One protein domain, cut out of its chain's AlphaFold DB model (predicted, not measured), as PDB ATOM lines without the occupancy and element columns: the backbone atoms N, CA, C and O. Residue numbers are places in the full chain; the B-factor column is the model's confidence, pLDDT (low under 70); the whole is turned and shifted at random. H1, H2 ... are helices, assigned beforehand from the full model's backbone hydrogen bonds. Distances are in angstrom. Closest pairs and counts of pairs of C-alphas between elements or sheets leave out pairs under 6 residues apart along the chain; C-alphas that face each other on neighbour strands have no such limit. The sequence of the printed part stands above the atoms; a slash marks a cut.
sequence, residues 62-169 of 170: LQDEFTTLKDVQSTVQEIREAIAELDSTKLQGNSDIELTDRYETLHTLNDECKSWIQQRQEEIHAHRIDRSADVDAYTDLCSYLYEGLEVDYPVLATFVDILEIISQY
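Overview. This is residues 62 to 169 of the 170 residues of an uncharacterized protein of Haloarcula japonica (strain ATCC 49778 / DSM 6131 / JCM 7785 / NBRC 101032 / NCIMB 13157 / TR-1) (UniProt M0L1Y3). Two long helices, H1 and H2, run side by side in opposite ways, and the shorter H4 packs on H2, making a loose up-and-down bundle of three, each running against the one before. Tiny H3 sits at one end, where residues 129 to 137 stick out. The printed part has 108 residues with four named helices, H1 to H4, and no named strand: all helix, a loose rod, radius of gyration of the C-alphas 18.1 A, spanning 66 by 24 by 22 A.

Along the chain. Find C-alpha 62 at (121.479, 137.001, 157.004); from there H1, residues 62 to 88, runs 38.8 A. H2, residues 96 to 128, runs 48.0 A. H3 is residues 141 to 145; H4, residues 154 to 167, runs 20.0 A to C-alpha 167 at (109.056, 157.493, 134.097).

Arrangement. H1 is close to but not clearly touching H2, closest C-alphas Ile 79 and Leu 109, 6.5 A. H2, with residues 106 to 121 alone, touches H4, closest C-alphas Cys 113 and Phe 159, 5.6 A. Every helix has each O i to N i+4 pair within hydrogen-bond range.

Size, cuts and confidence. The printed part has no cut. The H2 to H3 link is long; pLDDT is under 70 at residues 92 to 93 and 127 to 140.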
ATOM      1  N   LEU A  62     120.410 136.058 157.364       88.69
ATOM      2  CA  LEU A  62     121.479 137.001 157.004       88.69
ATOM      3  C   LEU A  62     122.152 136.643 155.677       88.69
ATOM      4  O   LEU A  62     122.530 137.531 154.911       88.69
ATOM      5  N   GLN A  63     122.348 135.351 155.422       91.19
ATOM      6  CA  GLN A  63     122.954 134.875 154.186       91.19
ATOM      7  C   GLN A  63     122.021 135.093 152.990       91.19
ATOM      8  O   GLN A  63     122.497 135.486 151.920       91.19
ATOM      9  N   ASP A  64     120.723 134.872 153.178       88.00
ATOM     10  CA  ASP A  64     119.699 135.155 152.176       88.00
ATOM     11  C   ASP A  64     119.662 136.654 151.878       88.00
ATOM     12  O   ASP A  64     119.835 137.049 150.726       88.00
ATOM     13  N   GLU A  65     119.603 137.499 152.912       90.56
ATOM     14  CA  GLU A  65     119.613 138.956 152.752       90.56
ATOM     15  C   GLU A  65     120.853 139.454 152.001       90.56
ATOM     16  O   GLU A  65     120.768 140.265 151.080       90.56
ATOM     17  N   PHE A  66     122.028 138.936 152.352       93.81
ATOM     18  CA  PHE A  66     123.266 139.275 151.662       93.81
ATOM     19  C   PHE A  66     123.255 138.858 150.185       93.81
ATOM     20  O   PHE A  66     123.825 139.554 149.344       93.81
ATOM     21  N   THR A  67     122.634 137.722 149.870       94.50
ATOM     22  CA  THR A  67     122.495 137.243 148.490       94.50
ATOM     23  C   THR A  67     121.540 138.148 147.718       94.50
ATOM     24  O   THR A  67     121.923 138.648 146.663       94.50
ATOM     25  N   THR A  68     120.387 138.487 148.301       92.62
ATOM     26  CA  THR A  68     119.443 139.457 147.735       92.62
ATOM     27  C   THR A  68     120.128 140.786 147.430       92.62
ATOM     28  O   THR A  68     120.005 141.298 146.323       92.62
ATOM     29  N   LEU A  69     120.923 141.334 148.353       94.75
ATOM     30  CA  LEU A  69     121.632 142.597 148.113       94.75
ATOM     31  C   LEU A  69     122.634 142.528 146.953       94.75
ATOM     32  O   LEU A  69     122.829 143.529 146.263       94.75
ATOM     33  N   LYS A  70     123.270 141.375 146.719       97.00
ATOM     34  CA  LYS A  70     124.151 141.191 145.557       97.00
ATOM     35  C   LYS A  70     123.378 141.173 144.251       97.00
ATOM     36  O   LYS A  70     123.815 141.803 143.291       97.00
ATOM     37  N   ASP A  71     122.253 140.473 144.231       96.38
ATOM     38  CA  ASP A  71     121.411 140.376 143.044       96.38
ATOM     39  C   ASP A  71     120.828 141.754 142.706       96.38
ATOM     40  O   ASP A  71     120.987 142.233 141.585       96.38
ATOM     41  N   VAL A  72     120.315 142.467 143.717       96.31
ATOM     42  CA  VAL A  72     119.874 143.866 143.603       96.31
ATOM     43  C   VAL A  72     120.995 144.751 143.064       96.31
ATOM     44  O   VAL A  72     120.765 145.542 142.154       96.31
ATOM     45  N   GLN A  73     122.219 144.631 143.586       97.12
ATOM     46  CA  GLN A  73     123.353 145.416 143.100       97.12
ATOM     47  C   GLN A  73     123.642 145.157 141.612       97.12
ATOM     48  O   GLN A  73     123.908 146.116 140.885       97.12
ATOM     49  N   SER A  74     123.602 143.895 141.169       97.00
ATOM     50  CA  SER A  74     123.806 143.534 139.759       97.00
ATOM     51  C   SER A  74     122.721 144.147 138.881       97.00
ATOM     52  O   SER A  74     123.037 144.892 137.957       97.00
ATOM     53  N   THR A  75     121.451 143.933 139.232       96.62
ATOM     54  CA  THR A  75     120.307 144.482 138.494       96.62
ATOM     55  C   THR A  75     120.371 146.006 138.419       96.62
ATOM     56  O   THR A  75     120.239 146.586 137.346       96.62
ATOM     57  N   VAL A  76     120.617 146.690 139.539       96.88
ATOM     58  CA  VAL A  76     120.717 148.157 139.553       96.88
ATOM     59  C   VAL A  76     121.854 148.636 138.648       96.88
ATOM     60  O   VAL A  76     121.713 149.661 137.983       96.88
ATOM     61  N   GLN A  77     122.975 147.917 138.592       96.69
ATOM     62  CA  GLN A  77     124.075 148.266 137.699       96.69
ATOM     63  C   GLN A  77     123.689 148.094 136.222       96.69
ATOM     64  O   GLN A  77     123.956 148.998 135.433       96.69
ATOM     65  N   GLU A  78     123.014 147.002 135.869       95.69
ATOM     66  CA  GLU A  78     122.509 146.746 134.514       95.69
ATOM     67  C   GLU A  78     121.498 147.819 134.077       95.69
ATOM     68  O   GLU A  78     121.639 148.410 133.005       95.69
ATOM     69  N   ILE A  79     120.544 148.170 134.948       95.25
ATOM     70  CA  ILE A  79     119.575 149.242 134.684       95.25
ATOM     71  C   ILE A  79     120.290 150.583 134.479       95.25
ATOM     72  O   ILE A  79     119.967 151.331 133.554       95.25
ATOM     73  N   ARG A  80     121.283 150.907 135.315       94.44
ATOM     74  CA  ARG A  80     122.051 152.154 135.180       94.44
ATOM     75  C   ARG A  80     122.820 152.224 133.867       94.44
ATOM     76  O   ARG A  80     122.897 153.303 133.280       94.44
ATOM     77  N   GLU A  81     123.397 151.115 133.420       94.38
ATOM     78  CA  GLU A  81     124.093 151.034 132.133       94.38
ATOM     79  C   GLU A  81     123.121 151.229 130.964       94.38
ATOM     80  O   GLU A  81     123.395 152.048 130.086       94.38
ATOM     81  N   ALA A  82     121.952 150.583 131.011       92.44
ATOM     82  CA  ALA A  82     120.909 150.756 130.004       92.44
ATOM     83  C   ALA A  82     120.406 152.209 129.937       92.44
ATOM     84  O   ALA A  82     120.326 152.794 128.858       92.44
ATOM     85  N   ILE A  83     120.137 152.844 131.084       91.50
ATOM     86  CA  ILE A  83     119.733 154.259 131.142       91.50
ATOM     87  C   ILE A  83     120.828 155.172 130.566       91.50
ATOM     88  O   ILE A  83     120.534 156.077 129.785       91.50
ATOM     89  N   ALA A  84     122.101 154.920 130.884       90.88
ATOM     90  CA  ALA A  84     123.209 155.709 130.345       90.88
ATOM     91  C   ALA A  84     123.336 155.577 128.813       90.88
ATOM     92  O   ALA A  84     123.617 156.563 128.124       90.88
ATOM     93  N   GLU A  85     123.106 154.383 128.264       90.00
ATOM     94  CA  GLU A  85     123.066 154.159 126.816       90.00
ATOM     95  C   GLU A  85     121.905 154.926 126.165       90.00
ATOM     96  O   GLU A  85     122.093 155.619 125.153       90.00
ATOM     97  N   LEU A  86     120.732 154.898 126.801       87.19
ATOM     98  CA  LEU A  86     119.560 155.657 126.381       87.19
ATOM     99  C   LEU A  86     119.814 157.174 126.395       87.19
ATOM    100  O   LEU A  86     119.373 157.857 125.469       87.19
ATOM    101  N   ASP A  87     120.534 157.709 127.376       86.94
ATOM    102  CA  ASP A  87     120.900 159.133 127.429       86.94
ATOM    103  C   ASP A  87     121.925 159.534 126.366       86.94
ATOM    104  O   ASP A  87     121.911 160.657 125.851       86.94
ATOM    105  N   SER A  88     122.832 158.620 126.018       84.94
ATOM    106  CA  SER A  88     123.873 158.878 125.023       84.94
ATOM    107  C   SER A  88     123.330 158.952 123.587       84.94
ATOM    108  O   SER A  88     123.932 159.593 122.717       84.94
ATOM    109  N   THR A  89     122.162 158.349 123.347       78.56
ATOM    110  CA  THR A  89     121.539 158.245 122.026       78.56
ATOM    111  C   THR A  89     120.557 159.394 121.794       78.56
ATOM    112  O   THR A  89     119.529 159.515 122.458       78.56
ATOM    113  N   LYS A  90     120.848 160.266 120.820       72.19
ATOM    114  CA  LYS A  90     119.970 161.400 120.487       72.19
ATOM    115  C   LYS A  90     118.661 160.911 119.872       72.19
ATOM    116  O   LYS A  90     118.686 160.202 118.884       72.19
ATOM    117  N   LEU A  91     117.530 161.421 120.357       72.38
ATOM    118  CA  LEU A  91     116.206 161.153 119.769       72.38
ATOM    119  C   LEU A  91     116.051 161.705 118.338       72.38
ATOM    120  O   LEU A  91     115.246 161.218 117.549       72.38
ATOM    121  N   GLN A  92     116.802 162.756 117.995       67.12
ATOM    122  CA  GLN A  92     116.735 163.382 116.677       67.12
ATOM    123  C   GLN A  92     117.482 162.549 115.634       67.12
ATOM    124  O   GLN A  92     118.710 162.501 115.649       67.12
ATOM    125  N   GLY A  93     116.735 161.992 114.681       69.94
ATOM    126  CA  GLY A  93     117.283 161.213 113.570       69.94
ATOM    127  C   GLY A  93     117.140 159.701 113.725       69.94
ATOM    128  O   GLY A  93     117.564 158.990 112.818       69.94
ATOM    129  N   ASN A  94     116.515 159.235 114.811       75.50
ATOM    130  CA  ASN A  94     116.209 157.822 114.994       75.50
ATOM    131  C   ASN A  94     115.166 157.348 113.977       75.50
ATOM    132  O   ASN A  94     114.191 158.041 113.676       75.50
ATOM    133  N   SER A  95     115.386 156.146 113.465       81.94
ATOM    134  CA  SER A  95     114.414 155.370 112.709       81.94
ATOM    135  C   SER A  95     113.279 154.869 113.606       81.94
ATOM    136  O   SER A  95     113.427 154.759 114.824       81.94
ATOM    137  N   ASP A  96     112.151 154.498 112.998       82.31
ATOM    138  CA  ASP A  96     111.013 153.909 113.721       82.31
ATOM    139  C   ASP A  96     111.408 152.635 114.497       82.31
ATOM    140  O   ASP A  96     110.846 152.352 115.553       82.31
ATOM    141  N   ILE A  97     112.402 151.887 114.002       85.56
ATOM    142  CA  ILE A  97     112.936 150.687 114.663       85.56
ATOM    143  C   ILE A  97     113.684 151.081 115.942       85.56
ATOM    144  O   ILE A  97     113.358 150.575 117.006       85.56
ATOM    145  N   GLU A  98     114.598 152.052 115.873       85.12
ATOM    146  CA  GLU A  98     115.361 152.522 117.044       85.12
ATOM    147  C   GLU A  98     114.458 153.137 118.127       85.12
ATOM    148  O   GLU A  98     114.747 153.038 119.319       85.12
ATOM    149  N   LEU A  99     113.346 153.768 117.733       85.75
ATOM    150  CA  LEU A  99     112.334 154.250 118.678       85.75
ATOM    151  C   LEU A  99     111.556 153.101 119.334       85.75
ATOM    152  O   LEU A  99     111.246 153.184 120.522       85.75
ATOM    153  N   THR A 100     111.264 152.040 118.579       88.50
ATOM    154  CA  THR A 100     110.588 150.840 119.097       88.50
ATOM    155  C   THR A 100     111.491 150.098 120.079       88.50
ATOM    156  O   THR A 100     111.069 149.852 121.206       88.50
ATOM    157  N   ASP A 101     112.751 149.850 119.713       88.69
ATOM    158  CA  ASP A 101     113.734 149.178 120.572       88.69
ATOM    159  C   ASP A 101     113.936 149.947 121.889       88.69
ATOM    160  O   ASP A 101     113.989 149.365 122.975       88.69
ATOM    161  N   ARG A 102     113.977 151.286 121.818       89.69
ATOM    162  CA  ARG A 102     114.050 152.150 123.001       89.69
ATOM    163  C   ARG A 102     112.841 151.979 123.919       89.69
ATOM    164  O   ARG A 102     113.011 151.886 125.134       89.69
ATOM    165  N   TYR A 103     111.637 151.978 123.355       90.00
ATOM    166  CA  TYR A 103     110.408 151.803 124.124       90.00
ATOM    167  C   TYR A 103     110.354 150.419 124.785       90.00
ATOM    168  O   TYR A 103     110.059 150.320 125.975       90.00
ATOM    169  N   GLU A 104     110.699 149.359 124.050       92.12
ATOM    170  CA  GLU A 104     110.765 147.995 124.589       92.12
ATOM    171  C   GLU A 104     111.796 147.875 125.719       92.12
ATOM    172  O   GLU A 104     111.520 147.249 126.745       92.12
ATOM    173  N   THR A 105     112.949 148.537 125.577       91.94
ATOM    174  CA  THR A 105     113.974 148.605 126.629       91.94
ATOM    175  C   THR A 105     113.417 149.252 127.896       91.94
ATOM    176  O   THR A 105     113.473 148.649 128.962       91.94
ATOM    177  N   LEU A 106     112.818 150.445 127.793       92.06
ATOM    178  CA  LEU A 106     112.230 151.142 128.945       92.06
ATOM    179  C   LEU A 106     111.129 150.318 129.626       92.06
ATOM    180  O   LEU A 106     111.092 150.243 130.854       92.06
ATOM    181  N   HIS A 107     110.269 149.661 128.843       94.06
ATOM    182  CA  HIS A 107     109.215 148.800 129.376       94.06
ATOM    183  C   HIS A 107     109.792 147.599 130.136       94.06
ATOM    184  O   HIS A 107     109.308 147.260 131.214       94.06
ATOM    185  N   THR A 108     110.851 146.984 129.606       94.94
ATOM    186  CA  THR A 108     111.525 145.844 130.243       94.94
ATOM    187  C   THR A 108     112.139 146.248 131.582       94.94
ATOM    188  O   THR A 108     111.909 145.576 132.585       94.94
ATOM    189  N   LEU A 109     112.844 147.385 131.628       94.50
ATOM    190  CA  LEU A 109     113.427 147.911 132.867       94.50
ATOM    191  C   LEU A 109     112.344 148.247 133.909       94.50
ATOM    192  O   LEU A 109     112.519 147.990 135.100       94.50
ATOM    193  N   ASN A 110     111.208 148.802 133.471       95.44
ATOM    194  CA  ASN A 110     110.070 149.115 134.338       95.44
ATOM    195  C   ASN A 110     109.468 147.839 134.959       95.44
ATOM    196  O   ASN A 110     109.257 147.772 136.173       95.44
ATOM    197  N   ASP A 111     109.235 146.809 134.142       96.06
ATOM    198  CA  ASP A 111     108.712 145.519 134.605       96.06
ATOM    199  C   ASP A 111     109.677 144.822 135.570       96.06
ATOM    200  O   ASP A 111     109.246 144.280 136.590       96.06
ATOM    201  N   GLU A 112     110.982 144.887 135.302       95.81
ATOM    202  CA  GLU A 112     112.011 144.331 136.179       95.81
ATOM    203  C   GLU A 112     112.022 145.016 137.554       95.81
ATOM    204  O   GLU A 112     112.000 144.339 138.586       95.81
ATOM    205  N   CYS A 113     111.951 146.349 137.599       96.50
ATOM    206  CA  CYS A 113     111.863 147.088 138.862       96.50
ATOM    207  C   CYS A 113     110.594 146.731 139.651       96.50
ATOM    208  O   CYS A 113     110.646 146.536 140.867       96.50
ATOM    209  N   LYS A 114     109.445 146.614 138.973       96.38
ATOM    210  CA  LYS A 114     108.184 146.197 139.610       96.38
ATOM    211  C   LYS A 114     108.264 144.775 140.155       96.38
ATOM    212  O   LYS A 114     107.771 144.534 141.254       96.38
ATOM    213  N   SER A 115     108.899 143.864 139.419       96.44
ATOM    214  CA  SER A 115     109.138 142.491 139.864       96.44
ATOM    215  C   SER A 115     109.961 142.469 141.151       96.44
ATOM    216  O   SER A 115     109.570 141.813 142.114       96.44
ATOM    217  N   TRP A 116     111.045 143.248 141.213       96.88
ATOM    218  CA  TRP A 116     111.866 143.378 142.419       96.88
ATOM    219  C   TRP A 116     111.094 143.941 143.611       96.88
ATOM    220  O   TRP A 116     111.182 143.400 144.714       96.88
ATOM    221  N   ILE A 117     110.306 144.999 143.402       96.31
ATOM    222  CA  ILE A 117     109.465 145.579 144.457       96.31
ATOM    223  C   ILE A 117     108.468 144.541 144.976       96.31
ATOM    224  O   ILE A 117     108.351 144.366 146.189       96.31
ATOM    225  N   GLN A 118     107.777 143.839 144.076       95.62
ATOM    226  CA  GLN A 118     106.791 142.832 144.449       95.62
ATOM    227  C   GLN A 118     107.439 141.678 145.217       95.62
ATOM    228  O   GLN A 118     106.999 141.370 146.325       95.62
ATOM    229  N   GLN A 119     108.500 141.079 144.669       92.88
ATOM    230  CA  GLN A 119     109.217 139.980 145.314       92.88
ATOM    231  C   GLN A 119     109.683 140.392 146.712       92.88
ATOM    232  O   GLN A 119     109.474 139.670 147.686       92.88
ATOM    233  N   ARG A 120     110.257 141.590 146.837       92.00
ATOM    234  CA  ARG A 120     110.787 142.058 148.112       92.00
ATOM    235  C   ARG A 120     109.688 142.330 149.139       92.00
ATOM    236  O   ARG A 120     109.866 142.040 150.321       92.00
ATOM    237  N   GLN A 121     108.539 142.851 148.712       91.38
ATOM    238  CA  GLN A 121     107.373 142.994 149.584       91.38
ATOM    239  C   GLN A 121     106.843 141.630 150.041       91.38
ATOM    240  O   GLN A 121     106.546 141.466 151.224       91.38
ATOM    241  N   GLU A 122     106.756 140.652 149.139       89.62
ATOM    242  CA  GLU A 122     106.352 139.281 149.468       89.62
ATOM    243  C   GLU A 122     107.310 138.640 150.481       89.62
ATOM    244  O   GLU A 122     106.845 138.082 151.474       89.62
ATOM    245  N   GLU A 123     108.626 138.793 150.302       84.06
ATOM    246  CA  GLU A 123     109.645 138.342 151.258       84.06
ATOM    247  C   GLU A 123     109.448 138.988 152.634       84.06
ATOM    248  O   GLU A 123     109.338 138.281 153.636       84.06
ATOM    249  N   ILE A 124     109.350 140.318 152.710       82.88
ATOM    250  CA  ILE A 124     109.162 141.035 153.982       82.88
ATOM    251  C   ILE A 124     107.859 140.594 154.667       82.88
ATOM    252  O   ILE A 124     107.827 140.395 155.883       82.88
ATOM    253  N   HIS A 125     106.780 140.400 153.907       79.62
ATOM    254  CA  HIS A 125     105.512 139.920 154.448       79.62
ATOM    255  C   HIS A 125     105.576 138.463 154.909       79.62
ATOM    256  O   HIS A 125     105.042 138.158 155.974       79.62
ATOM    257  N   ALA A 126     106.252 137.581 154.173       73.38
ATOM    258  CA  ALA A 126     106.444 136.188 154.564       73.38
ATOM    259  C   ALA A 126     107.243 136.078 155.870       73.38
ATOM    260  O   ALA A 126     106.865 135.318 156.754       73.38
ATOM    261  N   HIS A 127     108.280 136.900 156.046       65.06
ATOM    262  CA  HIS A 127     109.055 136.950 157.290       65.06
ATOM    263  C   HIS A 127     108.294 137.612 158.454       65.06
ATOM    264  O   HIS A 127     108.590 137.343 159.618       65.06
ATOM    265  N   ARG A 128     107.291 138.455 158.161       60.94
ATOM    266  CA  ARG A 128     106.404 139.083 159.159       60.94
ATOM    267  C   ARG A 128     105.234 138.204 159.596       60.94
ATOM    268  O   ARG A 128     104.580 138.530 160.587       60.94
ATOM    269  N   ILE A 129     104.942 137.119 158.886       44.81
ATOM    270  CA  ILE A 129     103.797 136.259 159.175       44.81
ATOM    271  C   ILE A 129     104.314 134.952 159.782       44.81
ATOM    272  O   ILE A 129     104.869 134.104 159.099       44.81
ATOM    273  N   ASP A 130     104.054 134.819 161.085       41.47
ATOM    274  CA  ASP A 130     104.189 133.623 161.930       41.47
ATOM    275  C   ASP A 130     105.443 133.507 162.824       41.47
ATOM    276  O   ASP A 130     106.287 132.624 162.688       41.47
ATOM    277  N   ARG A 131     105.508 134.357 163.859       44.88
ATOM    278  CA  ARG A 131     106.112 133.980 165.155       44.88
ATOM    279  C   ARG A 131     105.109 134.117 166.297       44.88
ATOM    280  O   ARG A 131     105.417 134.610 167.383       44.88
ATOM    281  N   SER A 132     103.868 133.706 166.042       38.81
ATOM    282  CA  SER A 132     102.781 133.737 167.019       38.81
ATOM    283  C   SER A 132     102.978 132.696 168.135       38.81
ATOM    284  O   SER A 132     102.213 131.750 168.265       38.81
ATOM    285  N   ALA A 133     104.020 132.849 168.958       41.16
ATOM    286  CA  ALA A 133     104.179 132.054 170.174       41.16
ATOM    287  C   ALA A 133     105.048 132.675 171.277       41.16
ATOM    288  O   ALA A 133     104.966 132.163 172.390       41.16
ATOM    289  N   ASP A 134     105.831 133.735 171.035       37.88
ATOM    290  CA  ASP A 134     106.683 134.279 172.101       37.88
ATOM    291  C   ASP A 134     106.697 135.808 172.179       37.88
ATOM    292  O   ASP A 134     106.604 136.526 171.181       37.88
ATOM    293  N   VAL A 135     106.711 136.276 173.420       40.38
ATOM    294  CA  VAL A 135     106.376 137.626 173.860       40.38
ATOM    295  C   VAL A 135     107.612 138.533 173.739       40.38
ATOM    296  O   VAL A 135     108.644 138.265 174.337       40.38
ATOM    297  N   ASP A 136     107.457 139.637 172.998       36.91
ATOM    298  CA  ASP A 136     108.180 140.916 173.178       36.91
ATOM    299  C   ASP A 136     109.552 141.177 172.507       36.91
ATOM    300  O   ASP A 136     110.308 142.023 172.976       36.91
ATOM    301  N   ALA A 137     109.868 140.568 171.357       43.53
ATOM    302  CA  ALA A 137     110.979 141.052 170.515       43.53
ATOM    303  C   ALA A 137     110.799 140.721 169.023       43.53
ATOM    304  O   ALA A 137     111.515 139.899 168.450       43.53
ATOM    305  N   TYR A 138     109.838 141.369 168.364       46.31
ATOM    306  CA  TYR A 138     109.826 141.437 166.901       46.31
ATOM    307  C   TYR A 138     110.685 142.614 166.452       46.31
ATOM    308  O   TYR A 138     110.166 143.685 166.142       46.31
ATOM    309  N   THR A 139     112.001 142.430 166.414       53.97
ATOM    310  CA  THR A 139     112.826 143.307 165.588       53.97
ATOM    311  C   THR A 139     112.740 142.761 164.172       53.97
ATOM    312  O   THR A 139     113.236 141.670 163.893       53.97
ATOM    313  N   ASP A 140     112.038 143.479 163.296       69.94
ATOM    314  CA  ASP A 140     112.126 143.247 161.857       69.94
ATOM    315  C   ASP A 140     113.614 143.202 161.474       69.94
ATOM    316  O   ASP A 140     114.376 144.096 161.853       69.94
ATOM    317  N   LEU A 141     114.040 142.148 160.772       76.94
ATOM    318  CA  LEU A 141     115.433 141.968 160.362       76.94
ATOM    319  C   LEU A 141     115.945 143.213 159.632       76.94
ATOM    320  O   LEU A 141     117.074 143.637 159.871       76.94
ATOM    321  N   CYS A 142     115.097 143.822 158.796       81.12
ATOM    322  CA  CYS A 142     115.432 145.047 158.078       81.12
ATOM    323  C   CYS A 142     115.686 146.205 159.050       81.12
ATOM    324  O   CYS A 142     116.708 146.877 158.942       81.12
ATOM    325  N   SER A 143     114.824 146.392 160.054       81.38
ATOM    326  CA  SER A 143     115.012 147.431 161.073       81.38
ATOM    327  C   SER A 143     116.286 147.233 161.895       81.38
ATOM    328  O   SER A 143     116.901 148.220 162.273       81.38
ATOM    329  N   TYR A 144     116.703 145.987 162.153       82.88
ATOM    330  CA  TYR A 144     117.978 145.701 162.823       82.88
ATOM    331  C   TYR A 144     119.189 145.967 161.917       82.88
ATOM    332  O   TYR A 144     120.145 146.616 162.327       82.88
ATOM    333  N   LEU A 145     119.175 145.451 160.685       87.69
ATOM    334  CA  LEU A 145     120.325 145.532 159.778       87.69
ATOM    335  C   LEU A 145     120.569 146.932 159.231       87.69
ATOM    336  O   LEU A 145     121.715 147.302 158.975       87.69
ATOM    337  N   TYR A 146     119.495 147.682 159.029       89.81
ATOM    338  CA  TYR A 146     119.529 149.013 158.442       89.81
ATOM    339  C   TYR A 146     119.335 150.112 159.480       89.81
ATOM    340  O   TYR A 146     119.122 151.269 159.115       89.81
ATOM    341  N   GLU A 147     119.458 149.777 160.767       89.44
ATOM    342  CA  GLU A 147     119.493 150.772 161.829       89.44
ATOM    343  C   GLU A 147     120.602 151.800 161.535       89.44
ATOM    344  O   GLU A 147     121.780 151.467 161.398       89.44
ATOM    345  N   GLY A 148     120.212 153.068 161.398       89.38
ATOM    346  CA  GLY A 148     121.118 154.170 161.062       89.38
ATOM    347  C   GLY A 148     121.140 154.579 159.585       89.38
ATOM    348  O   GLY A 148     121.799 155.569 159.261       89.38
ATOM    349  N   LEU A 149     120.417 153.884 158.700       91.88
ATOM    350  CA  LEU A 149     120.086 154.404 157.370       91.88
ATOM    351  C   LEU A 149     118.872 155.344 157.436       91.88
ATOM    352  O   LEU A 149     118.097 155.324 158.388       91.88
ATOM    353  N   GLU A 150     118.697 156.178 156.408       92.12
ATOM    354  CA  GLU A 150     117.537 157.081 156.305       92.12
ATOM    355  C   GLU A 150     116.228 156.340 155.983       92.12
ATOM    356  O   GLU A 150     115.144 156.884 156.192       92.12
ATOM    357  N   VAL A 151     116.324 155.108 155.471       91.00
ATOM    358  CA  VAL A 151     115.190 154.281 155.047       91.00
ATOM    359  C   VAL A 151     115.283 152.879 155.642       91.00
ATOM    360  O   VAL A 151     116.343 152.257 155.618       91.00
ATOM    361  N   ASP A 152     114.147 152.355 156.106       87.94
ATOM    362  CA  ASP A 152     114.058 151.020 156.717       87.94
ATOM    363  C   ASP A 152     114.165 149.876 155.690       87.94
ATOM    364  O   ASP A 152     114.547 148.759 156.031       87.94
ATOM    365  N   TYR A 153     113.822 150.146 154.422       90.88
ATOM    366  CA  TYR A 153     113.815 149.161 153.330       90.88
ATOM    367  C   TYR A 153     114.582 149.702 152.116       90.88
ATOM    368  O   TYR A 153     113.968 150.117 151.128       90.88
ATOM    369  N   PRO A 154     115.925 149.712 152.162       93.12
ATOM    370  CA  PRO A 154     116.749 150.348 151.134       93.12
ATOM    371  C   PRO A 154     116.542 149.756 149.736       93.12
ATOM    372  O   PRO A 154     116.541 150.499 148.759       93.12
ATOM    373  N   VAL A 155     116.306 148.444 149.628       93.94
ATOM    374  CA  VAL A 155     116.031 147.784 148.339       93.94
ATOM    375  C   VAL A 155     114.742 148.318 147.709       93.94
ATOM    376  O   VAL A 155     114.740 148.683 146.537       93.94
ATOM    377  N   LEU A 156     113.658 148.422 148.488       95.44
ATOM    378  CA  LEU A 156     112.386 148.956 147.995       95.44
ATOM    379  C   LEU A 156     112.524 150.422 147.577       95.44
ATOM    380  O   LEU A 156     112.079 150.780 146.493       95.44
ATOM    381  N   ALA A 157     113.168 151.243 148.413       95.94
ATOM    382  CA  ALA A 157     113.409 152.650 148.102       95.94
ATOM    383  C   ALA A 157     114.206 152.806 146.795       95.94
ATOM    384  O   ALA A 157     113.789 153.542 145.909       95.94
ATOM    385  N   THR A 158     115.276 152.022 146.626       96.56
ATOM    386  CA  THR A 158     116.125 152.059 145.426       96.56
ATOM    387  C   THR A 158     115.329 151.793 144.147       96.56
ATOM    388  O   THR A 158     115.463 152.532 143.178       96.56
ATOM    389  N   PHE A 159     114.484 150.757 144.117       97.12
ATOM    390  CA  PHE A 159     113.704 150.454 142.911       97.12
ATOM    391  C   PHE A 159     112.556 151.434 142.668       97.12
ATOM    392  O   PHE A 159     112.203 151.668 141.513       97.12
ATOM    393  N   VAL A 160     111.991 152.037 143.718       96.69
ATOM    394  CA  VAL A 160     111.025 153.134 143.563       96.69
ATOM    395  C   VAL A 160     111.699 154.349 142.923       96.69
ATOM    396  O   VAL A 160     111.180 154.864 141.936       96.69
ATOM    397  N   ASP A 161     112.885 154.737 143.395       95.75
ATOM    398  CA  ASP A 161     113.652 155.848 142.817       95.75
ATOM    399  C   ASP A 161     114.005 155.580 141.342       95.75
ATOM    400  O   ASP A 161     113.900 156.463 140.489       95.75
ATOM    401  N   ILE A 162     114.382 154.341 141.008       95.69
ATOM    402  CA  ILE A 162     114.663 153.943 139.621       95.69
ATOM    403  C   ILE A 162     113.402 154.023 138.753       95.69
ATOM    404  O   ILE A 162     113.477 154.526 137.631       95.69
ATOM    405  N   LEU A 163     112.243 153.576 139.247       95.94
ATOM    406  CA  LEU A 163     110.976 153.710 138.520       95.94
ATOM    407  C   LEU A 163     110.623 155.174 138.251       95.94
ATOM    408  O   LEU A 163     110.168 155.499 137.153       95.94
ATOM    409  N   GLU A 164     110.863 156.063 139.216       95.19
ATOM    410  CA  GLU A 164     110.675 157.502 139.021       95.19
ATOM    411  C   GLU A 164     111.601 158.048 137.927       95.19
ATOM    412  O   GLU A 164     111.149 158.828 137.089       95.19
ATOM    413  N   ILE A 165     112.861 157.602 137.870       93.25
ATOM    414  CA  ILE A 165     113.798 157.972 136.796       93.25
ATOM    415  C   ILE A 165     113.301 157.460 135.439       93.25
ATOM    416  O   ILE A 165     113.242 158.233 134.485       93.25
ATOM    417  N   ILE A 166     112.906 156.187 135.341       91.81
ATOM    418  CA  ILE A 166     112.414 155.584 134.091       91.81
ATOM    419  C   ILE A 166     111.177 156.332 133.574       91.81
ATOM    420  O   ILE A 166     111.089 156.607 132.379       91.81
ATOM    421  N   SER A 167     110.269 156.744 134.464       90.00
ATOM    422  CA  SER A 167     109.056 157.493 134.097       90.00
ATOM    423  C   SER A 167     109.326 158.858 133.451       90.00
ATOM    424  O   SER A 167     108.446 159.410 132.801       90.00
ATOM    425  N   GLN A 168     110.540 159.407 133.585       87.94
ATOM    426  CA  GLN A 168     110.930 160.659 132.925       87.94
ATOM    427  C   GLN A 168     111.247 160.473 131.433       87.94
ATOM    428  O   GLN A 168     111.374 161.463 130.710       87.94
ATOM    429  N   TYR A 169     111.408 159.226 130.981       81.62
ATOM    430  CA  TYR A 169     111.666 158.881 129.582       81.62
ATOM    431  C   TYR A 169     110.400 158.548 128.782       81.62
ATOM    432  O   TYR A 169     110.499 158.425 127.557       81.62
TER     433      TYR A 169